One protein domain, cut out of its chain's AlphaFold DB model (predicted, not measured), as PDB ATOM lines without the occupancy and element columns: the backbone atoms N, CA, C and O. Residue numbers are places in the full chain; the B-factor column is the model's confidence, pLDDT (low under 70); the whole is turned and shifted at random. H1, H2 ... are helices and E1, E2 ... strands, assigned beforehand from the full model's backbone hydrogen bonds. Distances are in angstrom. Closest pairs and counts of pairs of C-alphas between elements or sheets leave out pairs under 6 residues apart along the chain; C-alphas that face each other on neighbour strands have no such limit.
ATOM      1  N   VAL A  31     240.652 304.077 239.897       80.94
ATOM      2  CA  VAL A  31     239.805 305.253 239.649       80.94
ATOM      3  C   VAL A  31     239.380 305.267 238.187       80.94
ATOM      4  O   VAL A  31     240.163 304.906 237.309       80.94
ATOM      5  N   VAL A  32     238.135 305.657 237.924       82.38
ATOM      6  CA  VAL A  32     237.648 305.978 236.580       82.38
ATOM      7  C   VAL A  32     236.806 307.248 236.619       82.38
ATOM      8  O   VAL A  32     235.940 307.391 237.483       82.38
ATOM      9  N   ASP A  33     237.035 308.144 235.662       83.31
ATOM     10  CA  ASP A  33     236.153 309.275 235.392       83.31
ATOM     11  C   ASP A  33     235.155 308.910 234.290       83.31
ATOM     12  O   ASP A  33     235.504 308.639 233.133       83.31
ATOM     13  N   VAL A  34     233.878 308.871 234.666       86.62
ATOM     14  CA  VAL A  34     232.772 308.621 233.741       86.62
ATOM     15  C   VAL A  34     232.261 309.964 233.226       86.62
ATOM     16  O   VAL A  34     231.695 310.745 233.993       86.62
ATOM     17  N   GLY A  35     232.456 310.224 231.931       85.25
ATOM     18  CA  GLY A  35     231.966 311.429 231.261       85.25
ATOM     19  C   GLY A  35     230.438 311.483 231.186       85.25
ATOM     20  O   GLY A  35     229.755 310.450 231.176       85.25
ATOM     21  N   VAL A  36     229.891 312.696 231.153       90.25
ATOM     22  CA  VAL A  36     228.446 312.932 231.100       90.25
ATOM     23  C   VAL A  36     227.838 312.506 229.761       90.25
ATOM     24  O   VAL A  36     228.300 312.858 228.687       90.25
ATOM     25  N   ALA A  37     226.762 311.724 229.803       88.31
ATOM     26  CA  ALA A  37     226.030 311.305 228.610       88.31
ATOM     27  C   ALA A  37     225.037 312.366 228.119       88.31
ATOM     28  O   ALA A  37     224.783 312.444 226.921       88.31
ATOM     29  N   LYS A  38     224.442 313.131 229.040       91.31
ATOM     30  CA  LYS A  38     223.499 314.228 228.776       91.31
ATOM     31  C   LYS A  38     223.626 315.253 229.892       91.31
ATOM     32  O   LYS A  38     223.551 314.833 231.052       91.31
ATOM     33  N   ASP A  39     223.708 316.536 229.588       94.81
ATOM     34  CA  ASP A  39     223.532 317.617 230.549       94.81
ATOM     35  C   ASP A  39     222.599 318.713 230.028       94.81
ATOM     36  O   ASP A  39     222.405 318.935 228.842       94.81
ATOM     37  N   ALA A  40     221.877 319.349 230.941       96.56
ATOM     38  CA  ALA A  40     221.049 320.486 230.578       96.56
ATOM     39  C   ALA A  40     220.676 321.302 231.804       96.56
ATOM     40  O   ALA A  40     220.326 320.788 232.871       96.56
ATOM     41  N   GLN A  41     220.653 322.611 231.606       96.62
ATOM     42  CA  GLN A  41     220.055 323.533 232.548       96.62
ATOM     43  C   GLN A  41     218.545 323.644 232.345       96.62
ATOM     44  O   GLN A  41     218.024 323.609 231.229       96.62
ATOM     45  N   VAL A  42     217.833 323.887 233.442       98.12
ATOM     46  CA  VAL A  42     216.443 324.349 233.420       98.12
ATOM     47  C   VAL A  42     216.290 325.626 234.233       98.12
ATOM     48  O   VAL A  42     216.858 325.741 235.316       98.12
ATOM     49  N   ALA A  43     215.479 326.564 233.740       97.88
ATOM     50  CA  ALA A  43     215.220 327.844 234.397       97.88
ATOM     51  C   ALA A  43     213.718 328.062 234.618       97.88
ATOM     52  O   ALA A  43     212.924 328.076 233.675       97.88
ATOM     53  N   SER A  44     213.305 328.285 235.864       97.88
ATOM     54  CA  SER A  44     211.891 328.502 236.214       97.88
ATOM     55  C   SER A  44     211.323 329.826 235.696       97.88
ATOM     56  O   SER A  44     210.108 329.969 235.536       97.88
ATOM     57  N   GLY A  45     212.184 330.804 235.405       96.75
ATOM     58  CA  GLY A  45     211.814 332.036 234.712       96.75
ATOM     59  C   GLY A  45     211.450 331.822 233.239       96.75
ATOM     60  O   GLY A  45     210.680 332.613 232.698       96.75
ATOM     61  N   TYR A  46     211.941 330.741 232.624       97.38
ATOM     62  CA  TYR A  46     211.747 330.398 231.212       97.38
ATOM     63  C   TYR A  46     211.303 328.937 231.067       97.38
ATOM     64  O   TYR A  46     212.043 328.089 230.568       97.38
ATOM     65  N   PRO A  47     210.079 328.607 231.511       97.31
ATOM     66  CA  PRO A  47     209.755 327.234 231.863       97.31
ATOM     67  C   PRO A  47     209.609 326.261 230.682       97.31
ATOM     68  O   PRO A  47     209.503 325.054 230.891       97.31
ATOM     69  N   THR A  48     209.587 326.778 229.452       97.62
ATOM     70  CA  THR A  48     209.488 326.013 228.199       97.62
ATOM     71  C   THR A  48     210.745 326.113 227.336       97.62
ATOM     72  O   THR A  48     210.751 325.576 226.233       97.62
ATOM     73  N   THR A  49     211.774 326.837 227.779       97.56
ATOM     74  CA  THR A  49     213.024 326.981 227.026       97.56
ATOM     75  C   THR A  49     213.933 325.796 227.322       97.56
ATOM     76  O   THR A  49     214.059 325.382 228.476       97.56
ATOM     77  N   ASN A  50     214.545 325.254 226.271       97.06
ATOM     78  CA  ASN A  50     215.578 324.236 226.364       97.06
ATOM     79  C   ASN A  50     216.962 324.895 226.314       97.06
ATOM     80  O   ASN A  50     217.173 325.817 225.528       97.06
ATOM     81  N   TYR A  51     217.875 324.406 227.151       96.31
ATOM     82  CA  TYR A  51     219.253 324.893 227.244       96.31
ATOM     83  C   TYR A  51     220.286 323.780 227.021       96.31
ATOM     84  O   TYR A  51     221.453 324.003 227.310       96.31
ATOM     85  N   GLY A  52     219.895 322.608 226.508       91.25
ATOM     86  CA  GLY A  52     220.784 321.438 226.400       91.25
ATOM     87  C   GLY A  52     221.874 321.522 225.328       91.25
ATOM     88  O   GLY A  52     222.570 320.552 225.115       91.25
ATOM     89  N   MET A  53     221.998 322.650 224.622       90.06
ATOM     90  CA  MET A  53     223.123 322.933 223.714       90.06
ATOM     91  C   MET A  53     223.940 324.140 224.204       90.06
ATOM     92  O   MET A  53     224.608 324.810 223.420       90.06
ATOM     93  N   SER A  54     223.765 324.532 225.469       92.00
ATOM     94  CA  SER A  54     224.452 325.694 226.031       92.00
ATOM     95  C   SER A  54     225.789 325.253 226.593       92.00
ATOM     96  O   SER A  54     225.821 324.332 227.388       92.00
ATOM     97  N   ASN A  55     226.847 326.018 226.340       91.75
ATOM     98  CA  ASN A  55     228.177 325.756 226.902       91.75
ATOM     99  C   ASN A  55     228.243 325.858 228.444       91.75
ATOM    100  O   ASN A  55     229.302 325.666 229.022       91.75
ATOM    101  N   ASN A  56     227.144 326.214 229.119       94.50
ATOM    102  CA  ASN A  56     227.123 326.515 230.547       94.50
ATOM    103  C   ASN A  56     225.901 325.907 231.240       94.50
ATOM    104  O   ASN A  56     224.783 325.995 230.732       94.50
ATOM    105  N   LEU A  57     226.108 325.429 232.466       97.12
ATOM    106  CA  LEU A  57     225.081 324.998 233.406       97.12
ATOM    107  C   LEU A  57     225.002 325.992 234.571       97.12
ATOM    108  O   LEU A  57     225.899 326.052 235.415       97.12
ATOM    109  N   TYR A  58     223.927 326.777 234.652       97.19
ATOM    110  CA  TYR A  58     223.737 327.715 235.765       97.19
ATOM    111  C   TYR A  58     223.031 327.079 236.971       97.19
ATOM    112  O   TYR A  58     222.014 326.391 236.845       97.19
ATOM    113  N   LEU A  59     223.540 327.394 238.166       97.44
ATOM    114  CA  LEU A  59     222.887 327.161 239.453       97.44
ATOM    115  C   LEU A  59     222.543 328.505 240.086       97.44
ATOM    116  O   LEU A  59     223.427 329.263 240.494       97.44
ATOM    117  N   GLN A  60     221.250 328.793 240.203       97.12
ATOM    118  CA  GLN A  60     220.786 330.096 240.664       97.12
ATOM    119  C   GLN A  60     219.588 329.971 241.593       97.12
ATOM    120  O   GLN A  60     218.663 329.203 241.331       97.12
ATOM    121  N   ARG A  61     219.575 330.802 242.641       96.25
ATOM    122  CA  ARG A  61     218.349 331.168 243.364       96.25
ATOM    123  C   ARG A  61     218.051 332.642 243.124       96.25
ATOM    124  O   ARG A  61     218.933 333.491 243.280       96.25
ATOM    125  N   SER A  62     216.822 332.959 242.740       95.62
ATOM    126  CA  SER A  62     216.430 334.338 242.453       95.62
ATOM    127  C   SER A  62     214.914 334.504 242.463       95.62
ATOM    128  O   SER A  62     214.172 333.586 242.125       95.62
ATOM    129  N   THR A  63     214.438 335.704 242.787       92.62
ATOM    130  CA  THR A  63     213.042 336.118 242.546       92.62
ATOM    131  C   THR A  63     212.887 336.977 241.286       92.62
ATOM    132  O   THR A  63     211.768 337.343 240.925       92.62
ATOM    133  N   THR A  64     213.998 337.310 240.623       88.88
ATOM    134  CA  THR A  64     214.059 338.163 239.428       88.88
ATOM    135  C   THR A  64     214.272 337.313 238.163       88.88
ATOM    136  O   THR A  64     213.876 336.149 238.139       88.88
ATOM    137  N   SER A  65     214.811 337.883 237.079       80.88
ATOM    138  CA  SER A  65     215.004 337.201 235.788       80.88
ATOM    139  C   SER A  65     215.715 335.845 235.930       80.88
ATOM    140  O   SER A  65     216.576 335.688 236.790       80.88
ATOM    141  N   PHE A  66     215.316 334.863 235.107       91.38
ATOM    142  CA  PHE A  66     215.654 333.424 235.188       91.38
ATOM    143  C   PHE A  66     215.154 332.674 236.437       91.38
ATOM    144  O   PHE A  66     214.836 331.489 236.327       91.38
ATOM    145  N   LYS A  67     214.930 333.371 237.562       95.62
ATOM    146  CA  LYS A  67     214.456 332.813 238.842       95.62
ATOM    147  C   LYS A  67     215.374 331.676 239.319       95.62
ATOM    148  O   LYS A  67     216.581 331.888 239.409       95.62
ATOM    149  N   ASP A  68     214.824 330.516 239.652       97.81
ATOM    150  CA  ASP A  68     215.590 329.337 240.052       97.81
ATOM    151  C   ASP A  68     216.090 328.558 238.839       97.81
ATOM    152  O   ASP A  68     215.311 328.292 237.914       97.81
ATOM    153  N   GLU A  69     217.362 328.170 238.888       98.00
ATOM    154  CA  GLU A  69     218.053 327.403 237.853       98.00
ATOM    155  C   GLU A  69     218.691 326.151 238.450       98.00
ATOM    156  O   GLU A  69     219.196 326.167 239.579       98.00
ATOM    157  N   ARG A  70     218.618 325.051 237.699       98.25
ATOM    158  CA  ARG A  70     219.099 323.727 238.104       98.25
ATOM    159  C   ARG A  70     219.857 323.081 236.957       98.25
ATOM    160  O   ARG A  70     219.453 323.248 235.807       98.25
ATOM    161  N   ALA A  71     220.865 322.286 237.292       98.12
ATOM    162  CA  ALA A  71     221.657 321.520 236.339       98.12
ATOM    163  C   ALA A  71     221.311 320.033 236.446       98.12
ATOM    164  O   ALA A  71     221.398 319.459 237.532       98.12
ATOM    165  N   TRP A  72     220.896 319.426 235.338       98.25
ATOM    166  CA  TRP A  72     220.655 317.991 235.214       98.25
ATOM    167  C   TRP A  72     221.815 317.338 234.479       98.25
ATOM    168  O   TRP A  72     222.258 317.883 233.474       98.25
ATOM    169  N   MET A  73     222.252 316.163 234.936       96.75
ATOM    170  CA  MET A  73     223.213 315.333 234.212       96.75
ATOM    171  C   MET A  73     222.845 313.848 234.274       96.75
ATOM    172  O   MET A  73     222.209 313.393 235.227       96.75
ATOM    173  N   THR A  74     223.261 313.079 233.268       95.75
ATOM    174  CA  THR A  74     223.163 311.609 233.228       95.75
ATOM    175  C   THR A  74     224.530 310.991 232.957       95.75
ATOM    176  O   THR A  74     225.200 311.418 232.027       95.75
ATOM    177  N   PHE A  75     224.913 309.951 233.697       94.06
ATOM    178  CA  PHE A  75     226.144 309.176 233.480       94.06
ATOM    179  C   PHE A  75     225.810 307.703 233.239       94.06
ATOM    180  O   PHE A  75     224.855 307.190 233.822       94.06
ATOM    181  N   ASN A  76     226.596 307.011 232.412       90.12
ATOM    182  CA  ASN A  76     226.406 305.585 232.133       90.12
ATOM    183  C   ASN A  76     227.608 304.774 232.636       90.12
ATOM    184  O   ASN A  76     228.725 304.954 232.156       90.12
ATOM    185  N   LEU A  77     227.373 303.881 233.599       89.00
ATOM    186  CA  LEU A  77     228.411 303.042 234.207       89.00
ATOM    187  C   LEU A  77     228.754 301.800 233.368       89.00
ATOM    188  O   LEU A  77     229.776 301.153 233.612       89.00
ATOM    189  N   ALA A  78     227.909 301.429 232.402       82.69
ATOM    190  CA  ALA A  78     228.099 300.221 231.610       82.69
ATOM    191  C   ALA A  78     229.406 300.289 230.803       82.69
ATOM    192  O   ALA A  78     229.670 301.248 230.081       82.69
ATOM    193  N   GLY A  79     230.248 299.260 230.945       76.12
ATOM    194  CA  GLY A  79     231.557 299.197 230.286       76.12
ATOM    195  C   GLY A  79     232.618 300.150 230.855       76.12
ATOM    196  O   GLY A  79     233.721 300.187 230.317       76.12
ATOM    197  N   GLN A  80     232.319 300.897 231.923       81.88
ATOM    198  CA  GLN A  80     233.283 301.778 232.599       81.88
ATOM    199  C   GLN A  80     233.957 301.098 233.801       81.88
ATOM    200  O   GLN A  80     235.035 301.508 234.221       81.88
ATOM    201  N   LEU A  81     233.333 300.050 234.348       84.75
ATOM    202  CA  LEU A  81     233.798 299.315 235.525       84.75
ATOM    203  C   LEU A  81     233.897 297.814 235.229       84.75
ATOM    204  O   LEU A  81     233.037 297.289 234.508       84.75
ATOM    205  N   PRO A  82     234.875 297.098 235.820       81.81
ATOM    206  CA  PRO A  82     234.965 295.659 235.645       81.81
ATOM    207  C   PRO A  82     233.721 294.944 236.190       81.81
ATOM    208  O   PRO A  82     233.124 295.391 237.177       81.81
ATOM    209  N   PRO A  83     233.314 293.806 235.598       81.50
ATOM    210  CA  PRO A  83     232.222 293.004 236.134       81.50
ATOM    211  C   PRO A  83     232.447 292.651 237.611       81.50
ATOM    212  O   PRO A  83     233.470 292.075 237.973       81.50
ATOM    213  N   GLY A  84     231.479 292.990 238.466       85.75
ATOM    214  CA  GLY A  84     231.571 292.765 239.913       85.75
ATOM    215  C   GLY A  84     232.422 293.785 240.680       85.75
ATOM    216  O   GLY A  84     232.678 293.560 241.862       85.75
ATOM    217  N   ALA A  85     232.842 294.889 240.048       89.75
ATOM    218  CA  ALA A  85     233.544 295.981 240.718       89.75
ATOM    219  C   ALA A  85     232.776 296.470 241.949       89.75
ATOM    220  O   ALA A  85     231.575 296.746 241.885       89.75
ATOM    221  N   VAL A  86     233.488 296.641 243.059       93.06
ATOM    222  CA  VAL A  86     232.947 297.224 244.283       93.06
ATOM    223  C   VAL A  86     233.357 298.685 244.329       93.06
ATOM    224  O   VAL A  86     234.519 298.991 244.596       93.06
ATOM    225  N   ILE A  87     232.399 299.583 244.099       94.88
ATOM    226  CA  ILE A  87     232.607 301.025 244.248       94.88
ATOM    227  C   ILE A  87     232.957 301.327 245.713       94.88
ATOM    228  O   ILE A  87     232.248 300.916 246.635       94.88
ATOM    229  N   THR A  88     234.047 302.042 245.961       94.88
ATOM    230  CA  THR A  88     234.451 302.504 247.298       94.88
ATOM    231  C   THR A  88     234.001 303.938 247.533       94.88
ATOM    232  O   THR A  88     233.447 304.215 248.598       94.88
ATOM    233  N   SER A  89     234.124 304.791 246.514       95.50
ATOM    234  CA  SER A  89     233.744 306.206 246.510       95.50
ATOM    235  C   SER A  89     233.180 306.578 245.139       95.50
ATOM    236  O   SER A  89     233.638 306.063 244.122       95.50
ATOM    237  N   ALA A  90     232.176 307.451 245.090       97.06
ATOM    238  CA  ALA A  90     231.764 308.104 243.855       97.06
ATOM    239  C   ALA A  90     231.436 309.574 244.113       97.06
ATOM    240  O   ALA A  90     230.593 309.894 244.956       97.06
ATOM    241  N   LYS A  91     232.074 310.466 243.356       97.00
ATOM    242  CA  LYS A  91     231.890 311.910 243.457       97.00
ATOM    243  C   LYS A  91     231.412 312.480 242.131       97.00
ATOM    244  O   LYS A  91     232.027 312.256 241.093       97.00
ATOM    245  N   LEU A  92     230.320 313.235 242.175       97.88
ATOM    246  CA  LEU A  92     229.939 314.105 241.070       97.88
ATOM    247  C   LEU A  92     230.876 315.307 241.088       97.88
ATOM    248  O   LEU A  92     230.953 315.974 242.119       97.88
ATOM    249  N   ARG A  93     231.510 315.613 239.960       92.88
ATOM    250  CA  ARG A  93     232.393 316.766 239.799       92.88
ATOM    251  C   ARG A  93     231.824 317.682 238.717       92.88
ATOM    252  O   ARG A  93     231.514 317.225 237.618       92.88
ATOM    253  N   LEU A  94     231.676 318.965 239.043       94.44
ATOM    254  CA  LEU A  94     231.317 320.023 238.094       94.44
ATOM    255  C   LEU A  94     232.375 321.121 238.124       94.44
ATOM    256  O   LEU A  94     232.745 321.577 239.210       94.44
ATOM    257  N   TYR A  95     232.829 321.575 236.960       89.31
ATOM    258  CA  TYR A  95     233.831 322.626 236.883       89.31
ATOM    259  C   TYR A  95     233.196 324.015 236.959       89.31
ATOM    260  O   TYR A  95     232.400 324.387 236.104       89.31
ATOM    261  N   CYS A  96     233.499 324.775 238.012       92.00
ATOM    262  CA  CYS A  96     232.910 326.086 238.273       92.00
ATOM    263  C   CYS A  96     233.717 327.196 237.589       92.00
ATOM    264  O   CYS A  96     234.574 327.815 238.223       92.00
ATOM    265  N   TRP A  97     233.420 327.514 236.328       85.19
ATOM    266  CA  TRP A  97     234.110 328.595 235.613       85.19
ATOM    267  C   TRP A  97     233.736 329.999 236.124       85.19
ATOM    268  O   TRP A  97     234.527 330.937 236.002       85.19
ATOM    269  N   LYS A  98     232.556 330.171 236.750       89.81
ATOM    270  CA  LYS A  98     232.118 331.466 237.300       89.81
ATOM    271  C   LYS A  98     231.419 331.355 238.652       89.81
ATOM    272  O   LYS A  98     230.384 330.703 238.785       89.81
ATOM    273  N   ALA A  99     231.921 332.124 239.617       91.06
ATOM    274  CA  ALA A  99     231.359 332.245 240.958       91.06
ATOM    275  C   ALA A  99     230.683 333.603 241.199       91.06
ATOM    276  O   ALA A  99     231.075 334.630 240.637       91.06
ATOM    277  N   ASP A 100     229.689 333.629 242.089       93.38
ATOM    278  CA  ASP A 100     229.137 334.881 242.614       93.38
ATOM    279  C   ASP A 100     230.202 335.605 243.452       93.38
ATOM    280  O   ASP A 100     230.896 334.993 244.259       93.38
ATOM    281  N   THR A 101     230.350 336.919 243.300       89.00
ATOM    282  CA  THR A 101     231.402 337.672 244.006       89.00
ATOM    283  C   THR A 101     230.985 338.145 245.399       89.00
ATOM    284  O   THR A 101     231.817 338.627 246.166       89.00
ATOM    285  N   ALA A 102     229.698 338.064 245.743       91.19
ATOM    286  CA  ALA A 102     229.137 338.670 246.947       91.19
ATOM    287  C   ALA A 102     228.603 337.643 247.956       91.19
ATOM    288  O   ALA A 102     228.709 337.880 249.165       91.19
ATOM    289  N   ASN A 103     228.057 336.514 247.496       94.94
ATOM    290  CA  ASN A 103     227.293 335.591 248.333       94.94
ATOM    291  C   ASN A 103     227.662 334.116 248.117       94.94
ATOM    292  O   ASN A 103     227.819 333.646 246.992       94.94
ATOM    293  N   ASP A 104     227.706 333.366 249.218       96.25
ATOM    294  CA  ASP A 104     227.784 331.905 249.190       96.25
ATOM    295  C   ASP A 104     226.433 331.304 248.749       96.25
ATOM    296  O   ASP A 104     225.361 331.842 249.068       96.25
ATOM    297  N   LEU A 105     226.472 330.153 248.075       97.12
ATOM    298  CA  LEU A 105     225.292 329.401 247.648       97.12
ATOM    299  C   LEU A 105     225.347 327.951 248.156       97.12
ATOM    300  O   LEU A 105     226.045 327.116 247.583       97.12
ATOM    301  N   PRO A 106     224.594 327.608 249.217       97.81
ATOM    302  CA  PRO A 106     224.364 326.216 249.581       97.81
ATOM    303  C   PRO A 106     223.608 325.492 248.461       97.81
ATOM    304  O   PRO A 106     222.503 325.896 248.089       97.81
ATOM    305  N   THR A 107     224.187 324.410 247.950       98.12
ATOM    306  CA  THR A 107     223.635 323.579 246.871       98.12
ATOM    307  C   THR A 107     223.543 322.125 247.306       98.12
ATOM    308  O   THR A 107     224.370 321.643 248.078       98.12
ATOM    309  N   ALA A 108     222.528 321.427 246.814       98.19
ATOM    310  CA  ALA A 108     222.296 320.016 247.066       98.19
ATOM    311  C   ALA A 108     222.221 319.250 245.745       98.19
ATOM    312  O   ALA A 108     221.651 319.740 244.767       98.19
ATOM    313  N   VAL A 109     222.764 318.034 245.751       98.62
ATOM    314  CA  VAL A 109     222.598 317.064 244.667       98.62
ATOM    315  C   VAL A 109     221.527 316.041 245.044       98.62
ATOM    316  O   VAL A 109     221.454 315.580 246.187       98.62
ATOM    317  N   HIS A 110     220.686 315.696 244.073       98.56
ATOM    318  CA  HIS A 110     219.610 314.718 244.188       98.56
ATOM    319  C   HIS A 110     219.708 313.689 243.059       98.56
ATOM    320  O   HIS A 110     220.104 314.033 241.948       98.56
ATOM    321  N   GLY A 111     219.294 312.452 243.332       97.06
ATOM    322  CA  GLY A 111     219.110 311.419 242.308       97.06
ATOM    323  C   GLY A 111     217.715 311.454 241.679       97.06
ATOM    324  O   GLY A 111     216.771 311.951 242.296       97.06
ATOM    325  N   SER A 112     217.576 310.912 240.471       96.00
ATOM    326  CA  SER A 112     216.300 310.672 239.785       96.00
ATOM    327  C   SER A 112     216.266 309.254 239.224       96.00
ATOM    328  O   SER A 112     217.159 308.886 238.471       96.00
ATOM    329  N   ASP A 113     215.196 308.512 239.515       89.69
ATOM    330  CA  ASP A 113     214.963 307.161 238.973       89.69
ATOM    331  C   ASP A 113     214.432 307.184 237.521       89.69
ATOM    332  O   ASP A 113     214.085 306.151 236.956       89.69
ATOM    333  N   SER A 114     214.266 308.373 236.931       91.88
ATOM    334  CA  SER A 114     213.765 308.559 235.568       91.88
ATOM    335  C   SER A 114     214.863 309.065 234.637       91.88
ATOM    336  O   SER A 114     215.247 310.235 234.718       91.88
ATOM    337  N   ASP A 115     215.236 308.238 233.660       92.19
ATOM    338  CA  ASP A 115     216.252 308.552 232.640       92.19
ATOM    339  C   ASP A 115     215.669 309.034 231.304       92.19
ATOM    340  O   ASP A 115     216.406 309.346 230.366       92.19
ATOM    341  N   SER A 116     214.337 309.117 231.202       89.06
ATOM    342  CA  SER A 116     213.604 309.338 229.945       89.06
ATOM    343  C   SER A 116     213.730 310.745 229.351       89.06
ATOM    344  O   SER A 116     213.062 311.052 228.364       89.06
ATOM    345  N   TRP A 117     214.509 311.632 229.966       94.38
ATOM    346  CA  TRP A 117     214.680 312.995 229.481       94.38
ATOM    347  C   TRP A 117     215.723 313.056 228.360       94.38
ATOM    348  O   TRP A 117     216.741 312.360 228.400       94.38
ATOM    349  N   GLY A 118     215.459 313.890 227.354       92.12
ATOM    350  CA  GLY A 118     216.382 314.168 226.257       92.12
ATOM    351  C   GLY A 118     216.960 315.571 226.370       92.12
ATOM    352  O   GLY A 118     216.235 316.515 226.689       92.12
ATOM    353  N   GLU A 119     218.237 315.706 226.058       92.44
ATOM    354  CA  GLU A 119     219.021 316.937 226.168       92.44
ATOM    355  C   GLU A 119     218.431 318.105 225.375       92.44
ATOM    356  O   GLU A 119     218.189 319.164 225.941       92.44
ATOM    357  N   SER A 120     218.011 317.868 224.131       91.75
ATOM    358  CA  SER A 120     217.329 318.853 223.272       91.75
ATOM    359  C   SER A 120     215.839 319.071 223.593       91.75
ATOM    360  O   SER A 120     215.152 319.834 222.914       91.75
ATOM    361  N   SER A 121     215.306 318.402 224.623       94.31
ATOM    362  CA  SER A 121     213.876 318.434 224.990       94.31
ATOM    363  C   SER A 121     213.600 318.815 226.450       94.31
ATOM    364  O   SER A 121     212.446 319.065 226.823       94.31
ATOM    365  N   LEU A 122     214.634 318.861 227.296       97.50
ATOM    366  CA  LEU A 122     214.499 319.198 228.707       97.50
ATOM    367  C   LEU A 122     214.134 320.675 228.871       97.50
ATOM    368  O   LEU A 122     214.773 321.563 228.319       97.50
ATOM    369  N   THR A 123     213.107 320.940 229.662       98.00
ATOM    370  CA  THR A 123     212.674 322.280 230.060       98.00
ATOM    371  C   THR A 123     212.321 322.233 231.539       98.00
ATOM    372  O   THR A 123     212.166 321.151 232.111       98.00
ATOM    373  N   TRP A 124     212.108 323.385 232.179       97.94
ATOM    374  CA  TRP A 124     211.610 323.391 233.558       97.94
ATOM    375  C   TRP A 124     210.319 322.572 233.726       97.94
ATOM    376  O   TRP A 124     210.174 321.867 234.721       97.94
ATOM    377  N   ASN A 125     209.391 322.652 232.766       97.50
ATOM    378  CA  ASN A 125     208.096 321.969 232.830       97.50
ATOM    379  C   ASN A 125     208.178 320.462 232.551       97.50
ATOM    380  O   ASN A 125     207.277 319.728 232.949       97.50
ATOM    381  N   THR A 126     209.217 320.019 231.841       96.62
ATOM    382  CA  THR A 126     209.422 318.618 231.437       96.62
ATOM    383  C   THR A 126     210.514 317.920 232.244       96.62
ATOM    384  O   THR A 126     210.782 316.747 231.994       96.62
ATOM    385  N   GLN A 127     211.136 318.609 233.209       96.75
ATOM    386  CA  GLN A 127     212.176 318.015 234.044       96.75
ATOM    387  C   GLN A 127     211.634 316.829 234.865       96.75
ATOM    388  O   GLN A 127     210.496 316.895 235.346       96.75
ATOM    389  N   PRO A 128     212.425 315.760 235.066       95.81
ATOM    390  CA  PRO A 128     212.023 314.638 235.908       95.81
ATOM    391  C   PRO A 128     211.796 315.038 237.373       95.81
ATOM    392  O   PRO A 128     212.292 316.056 237.863       95.81
ATOM    393  N   SER A 129     211.074 314.200 238.117       94.81
ATOM    394  CA  SER A 129     211.056 314.286 239.580       94.81
ATOM    395  C   SER A 129     212.374 313.777 240.163       94.81
ATOM    396  O   SER A 129     212.880 312.756 239.710       94.81
ATOM    397  N   HIS A 130     212.877 314.420 241.214       95.25
ATOM    398  CA  HIS A 130     214.084 313.994 241.921       95.25
ATOM    399  C   HIS A 130     213.778 313.555 243.364       95.25
ATOM    400  O   HIS A 130     212.808 314.007 243.978       95.25
ATOM    401  N   GLY A 131     214.619 312.677 243.909       93.94
ATOM    402  CA  GLY A 131     214.506 312.098 245.245       93.94
ATOM    403  C   GLY A 131     215.092 312.964 246.368       93.94
ATOM    404  O   GLY A 131     215.208 314.191 246.266       93.94
ATOM    405  N   ALA A 132     215.452 312.307 247.476       95.19
ATOM    406  CA  ALA A 132     216.067 312.941 248.644       95.19
ATOM    407  C   ALA A 132     217.459 313.529 248.332       95.19
ATOM    408  O   ALA A 132     218.086 313.181 247.333       95.19
ATOM    409  N   VAL A 133     217.928 314.436 249.197       97.94
ATOM    410  CA  VAL A 133     219.285 315.004 249.112       97.94
ATOM    411  C   VAL A 133     220.307 313.888 249.320       97.94
ATOM    412  O   VAL A 133     220.227 313.172 250.318       97.94
ATOM    413  N   LEU A 134     221.265 313.766 248.403       97.94
ATOM    414  CA  LEU A 134     222.376 312.818 248.513       97.94
ATOM    415  C   LEU A 134     223.574 313.460 249.220       97.94
ATOM    416  O   LEU A 134     224.147 312.872 250.130       97.94
ATOM    417  N   SER A 135     223.911 314.692 248.831       98.38
ATOM    418  CA  SER A 135     224.999 315.480 249.414       98.38
ATOM    419  C   SER A 135     224.742 316.979 249.258       98.38
ATOM    420  O   SER A 135     223.910 317.409 248.455       98.38
ATOM    421  N   THR A 136     225.412 317.789 250.076       97.88
ATOM    422  CA  THR A 136     225.298 319.253 250.096       97.88
ATOM    423  C   THR A 136     226.683 319.878 250.141       97.88
ATOM    424  O   THR A 136     227.500 319.519 250.984       97.88
ATOM    425  N   VAL A 137     226.909 320.866 249.280       97.69
ATOM    426  CA  VAL A 137     228.145 321.652 249.215       97.69
ATOM    427  C   VAL A 137     227.775 323.125 249.190       97.69
ATOM    428  O   VAL A 137     226.816 323.537 248.536       97.69
ATOM    429  N   THR A 138     228.519 323.946 249.928       97.69
ATOM    430  CA  THR A 138     228.364 325.401 249.850       97.69
ATOM    431  C   THR A 138     229.352 325.949 248.841       97.69
ATOM    432  O   THR A 138     230.547 325.961 249.122       97.69
ATOM    433  N   LEU A 139     228.847 326.435 247.708       96.19
ATOM    434  CA  LEU A 139     229.641 327.204 246.758       96.19
ATOM    435  C   LEU A 139     230.024 328.523 247.427       96.19
ATOM    436  O   LEU A 139     229.149 329.238 247.929       96.19
ATOM    437  N   LYS A 140     231.320 328.805 247.516       94.19
ATOM    438  CA  LYS A 140     231.823 330.002 248.186       94.19
ATOM    439  C   LYS A 140     231.992 331.133 247.194       94.19
ATOM    440  O   LYS A 140     232.457 330.935 246.071       94.19
ATOM    441  N   LYS A 141     231.654 332.337 247.644       89.31
ATOM    442  CA  LYS A 141     231.811 333.534 246.822       89.31
ATOM    443  C   LYS A 141     233.256 333.713 246.352       89.31
ATOM    444  O   LYS A 141     234.187 333.567 247.142       89.31
ATOM    445  N   GLY A 142     233.427 334.061 245.081       79.38
ATOM    446  CA  GLY A 142     234.728 334.281 244.443       79.38
ATOM    447  C   GLY A 142     235.540 333.015 244.138       79.38
ATOM    448  O   GLY A 142     236.614 333.135 243.556       79.38
ATOM    449  N   GLU A 143     235.055 331.817 244.486       81.81
ATOM    450  CA  GLU A 143     235.750 330.560 244.186       81.81
ATOM    451  C   GLU A 143     235.360 330.009 242.805       81.81
ATOM    452  O   GLU A 143     234.506 329.133 242.692       81.81
ATOM    453  N   GLN A 144     235.999 330.533 241.759       82.56
ATOM    454  CA  GLN A 144     235.885 330.061 240.372       82.56
ATOM    455  C   GLN A 144     237.197 329.435 239.873       82.56
ATOM    456  O   GLN A 144     238.246 329.646 240.485       82.56
ATOM    457  N   GLY A 145     237.142 328.722 238.748       71.38
ATOM    458  CA  GLY A 145     238.292 328.069 238.119       71.38
ATOM    459  C   GLY A 145     238.678 326.749 238.793       71.38
ATOM    460  O   GLY A 145     239.858 326.467 238.986       71.38
ATOM    461  N   LYS A 146     237.697 325.983 239.292       76.50
ATOM    462  CA  LYS A 146     237.955 324.716 239.995       76.50
ATOM    463  C   LYS A 146     236.785 323.743 239.920       76.50
ATOM    464  O   LYS A 146     235.630 324.157 239.804       76.50
ATOM    465  N   TRP A 147     237.077 322.460 240.110       85.31
ATOM    466  CA  TRP A 147     236.048 321.450 240.333       85.31
ATOM    467  C   TRP A 147     235.392 321.608 241.699       85.31
ATOM    468  O   TRP A 147     236.036 321.886 242.713       85.31
ATOM    469  N   ILE A 148     234.080 321.410 241.713       92.94
ATOM    470  CA  ILE A 148     233.276 321.262 242.917       92.94
ATOM    471  C   ILE A 148     232.771 319.828 242.956       92.94
ATOM    472  O   ILE A 148     232.234 319.334 241.964       92.94
ATOM    473  N   GLU A 149     232.933 319.175 244.106       95.38
ATOM    474  CA  GLU A 149     232.620 317.759 244.260       95.38
ATOM    475  C   GLU A 149     231.481 317.511 245.247       95.38
ATOM    476  O   GLU A 149     231.496 318.022 246.367       95.38
ATOM    477  N   TRP A 150     230.546 316.637 244.880       98.00
ATOM    478  CA  TRP A 150     229.519 316.114 245.775       98.00
ATOM    479  C   TRP A 150     229.662 314.598 245.907       98.00
ATOM    480  O   TRP A 150     229.609 313.879 244.911       98.00
ATOM    481  N   ASP A 151     229.773 314.099 247.140       97.75
ATOM    482  CA  ASP A 151     229.725 312.656 247.414       97.75
ATOM    483  C   ASP A 151     228.338 312.084 247.070       97.75
ATOM    484  O   ASP A 151     227.330 312.405 247.699       97.75
ATOM    485  N   VAL A 152     228.287 311.228 246.055       98.31
ATOM    486  CA  VAL A 152     227.076 310.533 245.593       98.31
ATOM    487  C   VAL A 152     227.228 309.013 245.700       98.31
ATOM    488  O   VAL A 152     226.417 308.264 245.151       98.31
ATOM    489  N   THR A 153     228.224 308.539 246.458       97.81
ATOM    490  CA  THR A 153     228.651 307.133 246.548       97.81
ATOM    491  C   THR A 153     227.489 306.171 246.759       97.81
ATOM    492  O   THR A 153     227.372 305.157 246.071       97.81
ATOM    493  N   THR A 154     226.603 306.486 247.705       96.50
ATOM    494  CA  THR A 154     225.476 305.608 248.060       96.50
ATOM    495  C   THR A 154     224.487 305.450 246.904       96.50
ATOM    496  O   THR A 154     223.999 304.348 246.665       96.50
ATOM    497  N   TYR A 155     224.211 306.529 246.169       97.44
ATOM    498  CA  TYR A 155     223.279 306.506 245.044       97.44
ATOM    499  C   TYR A 155     223.870 305.776 243.840       97.44
ATOM    500  O   TYR A 155     223.215 304.919 243.256       97.44
ATOM    501  N   VAL A 156     225.136 306.046 243.520       97.25
ATOM    502  CA  VAL A 156     225.832 305.395 242.402       97.25
ATOM    503  C   VAL A 156     225.935 303.885 242.621       97.25
ATOM    504  O   VAL A 156     225.683 303.122 241.694       97.25
ATOM    505  N   LYS A 157     226.200 303.430 243.855       96.25
ATOM    506  CA  LYS A 157     226.143 302.001 244.217       96.25
ATOM    507  C   LYS A 157     224.778 301.379 243.936       96.25
ATOM    508  O   LYS A 157     224.713 300.262 243.430       96.25
ATOM    509  N   ALA A 158     223.695 302.084 244.264       94.81
ATOM    510  CA  ALA A 158     222.346 301.598 243.999       94.81
ATOM    511  C   ALA A 158     222.091 301.479 242.487       94.81
ATOM    512  O   ALA A 158     221.640 300.427 242.033       94.81
ATOM    513  N   GLN A 159     222.468 302.496 241.706       95.06
ATOM    514  CA  GLN A 159     222.298 302.481 240.251       95.06
ATOM    515  C   GLN A 159     223.175 301.435 239.554       95.06
ATOM    516  O   GLN A 159     222.706 300.771 238.635       95.06
ATOM    517  N   GLN A 160     224.396 301.185 240.038       93.25
ATOM    518  CA  GLN A 160     225.255 300.102 239.537       93.25
ATOM    519  C   GLN A 160     224.571 298.728 239.637       93.25
ATOM    520  O   GLN A 160     224.741 297.887 238.758       93.25
ATOM    521  N   THR A 161     223.798 298.490 240.703       90.19
ATOM    522  CA  THR A 161     223.010 297.252 240.861       90.19
ATOM    523  C   THR A 161     221.686 297.259 240.089       90.19
ATOM    524  O   THR A 161     221.058 296.208 239.964       90.19
ATOM    525  N   GLY A 162     221.259 298.433 239.617       90.75
ATOM    526  CA  GLY A 162     220.069 298.658 238.804       90.75
ATOM    527  C   GLY A 162     220.376 298.583 237.309       90.75
ATOM    528  O   GLY A 162     220.888 297.578 236.822       90.75
ATOM    529  N   ASP A 163     220.032 299.637 236.573       89.56
ATOM    530  CA  ASP A 163     220.247 299.742 235.123       89.56
ATOM    531  C   ASP A 163     221.619 300.329 234.737       89.56
ATOM    532  O   ASP A 163     221.947 300.403 233.554       89.56
ATOM    533  N   GLY A 164     222.431 300.726 235.722       90.44
ATOM    534  CA  GLY A 164     223.737 301.340 235.506       90.44
ATOM    535  C   GLY A 164     223.681 302.794 235.028       90.44
ATOM    536  O   GLY A 164     224.738 303.346 234.710       90.44
ATOM    537  N   THR A 165     222.503 303.423 234.994       94.31
ATOM    538  CA  THR A 165     222.324 304.824 234.601       94.31
ATOM    539  C   THR A 165     222.191 305.706 235.839       94.31
ATOM    540  O   THR A 165     221.424 305.453 236.760       94.31
ATOM    541  N   VAL A 166     222.991 306.767 235.898       96.69
ATOM    542  CA  VAL A 166     223.039 307.686 237.036       96.69
ATOM    543  C   VAL A 166     222.511 309.041 236.587       96.69
ATOM    544  O   VAL A 166     223.264 309.849 236.051       96.69
ATOM    545  N   THR A 167     221.225 309.308 236.829       97.62
ATOM    546  CA  THR A 167     220.636 310.641 236.623       97.62
ATOM    547  C   THR A 167     220.674 311.458 237.916       97.62
ATOM    548  O   THR A 167     220.166 311.032 238.959       97.62
ATOM    549  N   LEU A 168     221.266 312.653 237.840       98.31
ATOM    550  CA  LEU A 168     221.462 313.580 238.952       98.31
ATOM    551  C   LEU A 168     220.941 314.977 238.597       98.31
ATOM    552  O   LEU A 168     221.017 315.409 237.448       98.31
ATOM    553  N   VAL A 169     220.469 315.706 239.607       98.38
ATOM    554  CA  VAL A 169     220.200 317.144 239.519       98.38
ATOM    555  C   VAL A 169     220.887 317.878 240.660       98.38
ATOM    556  O   VAL A 169     220.764 317.484 241.824       98.38
ATOM    557  N   VAL A 170     221.583 318.963 240.337       98.56
ATOM    558  CA  VAL A 170     222.142 319.901 241.313       98.56
ATOM    559  C   VAL A 170     221.282 321.158 241.340       98.56
ATOM    560  O   VAL A 170     220.894 321.698 240.301       98.56
ATOM    561  N   LYS A 171     220.947 321.617 242.547       97.88
ATOM    562  CA  LYS A 171     220.099 322.795 242.762       97.88
ATOM    563  C   LYS A 171     220.459 323.540 244.050       97.88
ATOM    564  O   LYS A 171     221.027 322.940 244.966       97.88
ATOM    565  N   PRO A 172     220.090 324.826 244.190       97.88
ATOM    566  CA  PRO A 172     220.150 325.511 245.477       97.88
ATOM    567  C   PRO A 172     219.346 324.782 246.565       97.88
ATOM    568  O   PRO A 172     218.234 324.310 246.320       97.88
ATOM    569  N   VAL A 173     219.872 324.752 247.795       97.56
ATOM    570  CA  VAL A 173     219.150 324.223 248.974       97.56
ATOM    571  C   VAL A 173     217.889 325.044 249.251       97.56
ATOM    572  O   VAL A 173     216.873 324.519 249.703       97.56
ATOM    573  N   THR A 174     217.947 326.350 248.984       95.38
ATOM    574  CA  THR A 174     216.808 327.260 249.103       95.38
ATOM    575  C   THR A 174     216.624 328.021 247.798       95.38
ATOM    576  O   THR A 174     217.545 328.689 247.331       95.38
ATOM    577  N   GLU A 175     215.420 327.923 247.250       95.81
ATOM    578  CA  GLU A 175     214.980 328.514 245.984       95.81
ATOM    579  C   GLU A 175     213.991 329.665 246.241       95.81
ATOM    580  O   GLU A 175     213.446 329.791 247.341       95.81
ATOM    581  N   ALA A 176     213.757 330.505 245.234       94.25
ATOM    582  CA  ALA A 176     212.838 331.643 245.255       94.25
ATOM    583  C   ALA A 176     213.124 332.687 246.357       94.25
ATOM    584  O   ALA A 176     212.205 333.272 246.939       94.25
ATOM    585  N   THR A 177     214.403 332.959 246.639       92.62
ATOM    586  CA  THR A 177     214.834 333.934 247.662       92.62
ATOM    587  C   THR A 177     215.656 335.088 247.093       92.62
ATOM    588  O   THR A 177     216.239 334.975 246.017       92.62
ATOM    589  N   THR A 178     215.748 336.181 247.857       87.25
ATOM    590  CA  THR A 178     216.709 337.275 247.646       87.25
ATOM    591  C   THR A 178     217.820 337.247 248.714       87.25
ATOM    592  O   THR A 178     217.565 336.778 249.828       87.25
ATOM    593  N   PRO A 179     219.039 337.750 248.423       92.81
ATOM    594  CA  PRO A 179     219.494 338.291 247.135       92.81
ATOM    595  C   PRO A 179     219.609 337.211 246.047       92.81
ATOM    596  O   PRO A 179     219.646 336.021 246.357       92.81
ATOM    597  N   THR A 180     219.641 337.637 244.783       94.75
ATOM    598  CA  THR A 180     219.993 336.761 243.656       94.75
ATOM    599  C   THR A 180     221.436 336.302 243.829       94.75
ATOM    600  O   THR A 180     222.307 337.130 244.087       94.75
ATOM    601  N   VAL A 181     221.667 334.996 243.703       96.62
ATOM    602  CA  VAL A 181     222.997 334.380 243.775       96.62
ATOM    603  C   VAL A 181     223.094 333.367 242.644       96.62
ATOM    604  O   VAL A 181     222.215 332.506 242.552       96.62
ATOM    605  N   SER A 182     224.120 333.485 241.800       95.38
ATOM    606  CA  SER A 182     224.266 332.697 240.570       95.38
ATOM    607  C   SER A 182     225.702 332.215 240.385       95.38
ATOM    608  O   SER A 182     226.644 332.996 240.518       95.38
ATOM    609  N   TYR A 183     225.848 330.931 240.079       97.12
ATOM    610  CA  TYR A 183     227.105 330.266 239.740       97.12
ATOM    611  C   TYR A 183     226.930 329.576 238.387       97.12
ATOM    612  O   TYR A 183     225.817 329.159 238.056       97.12
ATOM    613  N   ALA A 184     228.006 329.453 237.614       95.38
ATOM    614  CA  ALA A 184     227.989 328.770 236.326       95.38
ATOM    615  C   ALA A 184     229.090 327.713 236.259       95.38
ATOM    616  O   ALA A 184     230.210 327.936 236.731       95.38
ATOM    617  N   PHE A 185     228.728 326.580 235.673       96.12
ATOM    618  CA  PHE A 185     229.595 325.437 235.455       96.12
ATOM    619  C   PHE A 185     229.715 325.159 233.965       96.12
ATOM    620  O   PHE A 185     228.786 325.478 233.221       96.12
ATOM    621  N   ASP A 186     230.835 324.590 233.536       91.56
ATOM    622  CA  ASP A 186     230.998 324.202 232.137       91.56
ATOM    623  C   ASP A 186     230.103 323.005 231.819       91.56
ATOM    624  O   ASP A 186     229.962 322.079 232.625       91.56
ATOM    625  N   ALA A 187     229.440 323.079 230.668       91.25
ATOM    626  CA  ALA A 187     228.656 321.985 230.110       91.25
ATOM    627  C   ALA A 187     229.522 321.128 229.183       91.25
ATOM    628  O   ALA A 187     230.611 321.535 228.765       91.25
ATOM    629  N   ARG A 188     229.002 319.967 228.795       86.56
ATOM    630  CA  ARG A 188     229.635 319.069 227.827       86.56
ATOM    631  C   ARG A 188     229.996 319.757 226.505       86.56
ATOM    632  O   ARG A 188     231.034 319.444 225.928       86.56
ATOM    633  N   GLU A 189     229.176 320.706 226.052       84.12
ATOM    634  CA  GLU A 189     229.367 321.449 224.795       84.12
ATOM    635  C   GLU A 189     230.520 322.459 224.844       84.12
ATOM    636  O   GLU A 189     230.913 322.987 223.805       84.12
ATOM    637  N   TYR A 190     231.050 322.773 226.030       80.38
ATOM    638  CA  TYR A 190     232.184 323.686 226.147       80.38
ATOM    639  C   TYR A 190     233.515 322.996 225.842       80.38
ATOM    640  O   TYR A 190     234.315 323.509 225.064       80.38
ATOM    641  N   SER A 191     233.763 321.856 226.489       71.69
ATOM    642  CA  SER A 191     235.025 321.121 226.416       71.69
ATOM    643  C   SER A 191     234.839 319.714 226.987       71.69
ATOM    644  O   SER A 191     234.239 319.561 228.051       71.69
ATOM    645  N   SER A 192     235.389 318.689 226.324       66.50
ATOM    646  CA  SER A 192     235.378 317.285 226.793       66.50
ATOM    647  C   SER A 192     235.996 317.135 228.170       66.50
ATOM    648  O   SER A 192     235.602 316.296 228.975       66.50
ATOM    649  N   SER A 193     236.963 317.983 228.450       64.69
ATOM    650  CA  SER A 193     237.870 317.812 229.550       64.69
ATOM    651  C   SER A 193     237.525 318.717 230.744       64.69
ATOM    652  O   SER A 193     237.979 318.459 231.856       64.69
ATOM    653  N   LEU A 194     236.595 319.668 230.578       76.25
ATOM    654  CA  LEU A 194     235.906 320.383 231.672       76.25
ATOM    655  C   LEU A 194     234.436 319.972 231.859       76.25
ATOM    656  O   LEU A 194     233.778 320.435 232.794       76.25
ATOM    657  N   ALA A 195     233.931 319.070 231.015       83.94
ATOM    658  CA  ALA A 195     232.566 318.564 231.091       83.94
ATOM    659  C   ALA A 195     232.254 317.900 232.449       83.94
ATOM    660  O   ALA A 195     233.132 317.274 233.055       83.94
ATOM    661  N   PRO A 196     230.992 317.943 232.917       92.44
ATOM    662  CA  PRO A 196     230.561 317.211 234.101       92.44
ATOM    663  C   PRO A 196     231.031 315.752 234.095       92.44
ATOM    664  O   PRO A 196     230.891 315.040 233.099       92.44
ATOM    665  N   ARG A 197     231.551 315.278 235.233       90.06
ATOM    666  CA  ARG A 197     232.084 313.914 235.358       90.06
ATOM    667  C   ARG A 197     231.684 313.252 236.667       90.06
ATOM    668  O   ARG A 197     231.447 313.909 237.683       90.06
ATOM    669  N   LEU A 198     231.621 311.927 236.640       93.25
ATOM    670  CA  LEU A 198     231.431 311.100 237.821       93.25
ATOM    671  C   LEU A 198     232.722 310.322 238.097       93.25
ATOM    672  O   LEU A 198     233.005 309.336 237.414       93.25
ATOM    673  N   ARG A 199     233.480 310.758 239.110       90.69
ATOM    674  CA  ARG A 199     234.719 310.107 239.558       90.69
ATOM    675  C   ARG A 199     234.373 308.935 240.450       90.69
ATOM    676  O   ARG A 199     233.807 309.128 241.526       90.69
ATOM    677  N   VAL A 200     234.679 307.723 240.005       91.50
ATOM    678  CA  VAL A 200     234.365 306.478 240.710       91.50
ATOM    679  C   VAL A 200     235.661 305.794 241.123       91.50
ATOM    680  O   VAL A 200     236.426 305.331 240.280       91.50
ATOM    681  N   GLU A 201     235.880 305.680 242.428       92.00
ATOM    682  CA  GLU A 201     236.894 304.792 242.987       92.00
ATOM    683  C   GLU A 201     236.275 303.415 243.212       92.00
ATOM    684  O   GLU A 201     235.157 303.291 243.730       92.00
ATOM    685  N   TYR A 202     236.992 302.363 242.842       90.00
ATOM    686  CA  TYR A 202     236.511 300.998 242.965       90.00
ATOM    687  C   TYR A 202     237.637 300.012 243.261       90.00
ATOM    688  O   TYR A 202     238.813 300.260 243.019       90.00
ATOM    689  N   SER A 203     237.253 298.844 243.766       89.31
ATOM    690  CA  SER A 203     238.107 297.658 243.803       89.31
ATOM    691  C   SER A 203     237.537 296.589 242.878       89.31
ATOM    692  O   SER A 203     236.320 296.425 242.763       89.31
ATOM    693  N   GLY A 204     238.419 295.875 242.192       79.19
ATOM    694  CA  GLY A 204     238.054 294.877 241.195       79.19
ATOM    695  C   GLY A 204     239.045 294.898 240.043       79.19
ATOM    696  O   GLY A 204     239.668 295.920 239.771       79.19
TER     697      GLY A 204
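This is residues 31 to 204 of the 1149 residues of the protein "Bifunctional metallophosphatase/5'-nucleotidase" of Desulfuromonadales bacterium (UniProt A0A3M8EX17). One long sheet of eight strands curls like part of a barrel and is nearly closed where its edge strands E6 and E7 come together; helix H1 sits in the curl at one end, and the two-stranded sheet E2 E9 covers the other end. The large sheet is folded back on itself, with E6 E5 E8 E3 facing E10 E4 E7 and E1 as the hinge. The printed part has 174 residues with ten named strands and one named helix, in the order E1 E2 E3 E4 E5 E6 E7 H1 E8 E9 E10, and its class is mostly strand. The large sheet runs E6 E5 E8 E3 E1 E10 E4 E7, and both sheets are antiparallel. The whole is compact, with a radius of gyration of the C-alphas of 15.4 A, and elongated, spanning 49 by 31 by 30 A.

E1, residues 31 to 43, bends by 58 degrees at residue 37. Its pairing is staggered: residues 31 to 35 pair with E10, residues 197 to 203, and residues 36 to 43 with E3, residues 69 to 76. N 32 is 2.9 A from O 200, and N 40 is 3.0 A from O 72, both within hydrogen-bond range. E2, residues 56 to 61, is the antiparallel neighbour of E9, residues 181 to 186, with N 57 and O 185 2.8 A apart. E4, residues 86 to 96, stands between E10 and E7, residues 146 to 151; N 91 and O 199 are 2.9 A apart, as are N 92 and O 150. E5, residues 105 to 112, and E6, residues 133 to 139, form a hairpin, with N 107 and O 137 2.8 A apart. H1, residues 153 to 161, is on the large sheet, which curls round it; its closest C-alphas to E4 are those of Thr 153 and Ala 90, 4.2 A apart. In H1 every O i to N i+4 pair is within hydrogen-bond range. E8, residues 165 to 172, lies between E5 and E3, with N 110 and O 169 2.9 A apart and N 73 and O 168 2.9 A apart. The edge strands E6 and E7 have 7 pairs of C-alphas within 8 A, the closest being Ser 135 and Trp 150 at 5.8 A. The large sheet and the sheet E2 E9 make a sandwich, two sheets face to face, their strands at 60 degrees; the closest C-alphas of E4 and E9 are those of Cys 96 and Phe 185, 4.4 A apart. The nested antiparallel pairs E1 with E10, E2 with E9, E3 with E8 and E4 with E7 make a jelly roll, one long hairpin wound over both sheets. E1 and E9 are apart, and so are E4 and E8.

E1 is the longest strand by residues, 33.8 A from C-alpha 31 at (239.805, 305.253, 239.649) to C-alpha 43 at (215.220, 327.844, 234.397). E3 measures 24.1 A, E4 29.5 A, E5 22.2 A and E8 23.5 A. H1 measures 12.7 A. E10 ends with C-alpha 203 at (238.107, 297.658, 243.803).

The C-alphas farthest apart, those of Thr 64 and Gly 204, are 49.5 A apart, while the first and last printed C-alphas are 10.6 A apart. The printed part has no cut. The links E1 to E2, 12 residues, and E5 to E6, 20 residues, are long; E7 to H1 and H1 to E8 are tight. The mean pLDDT of the printed part is 92.4, and residues 192 to 193 are under 70.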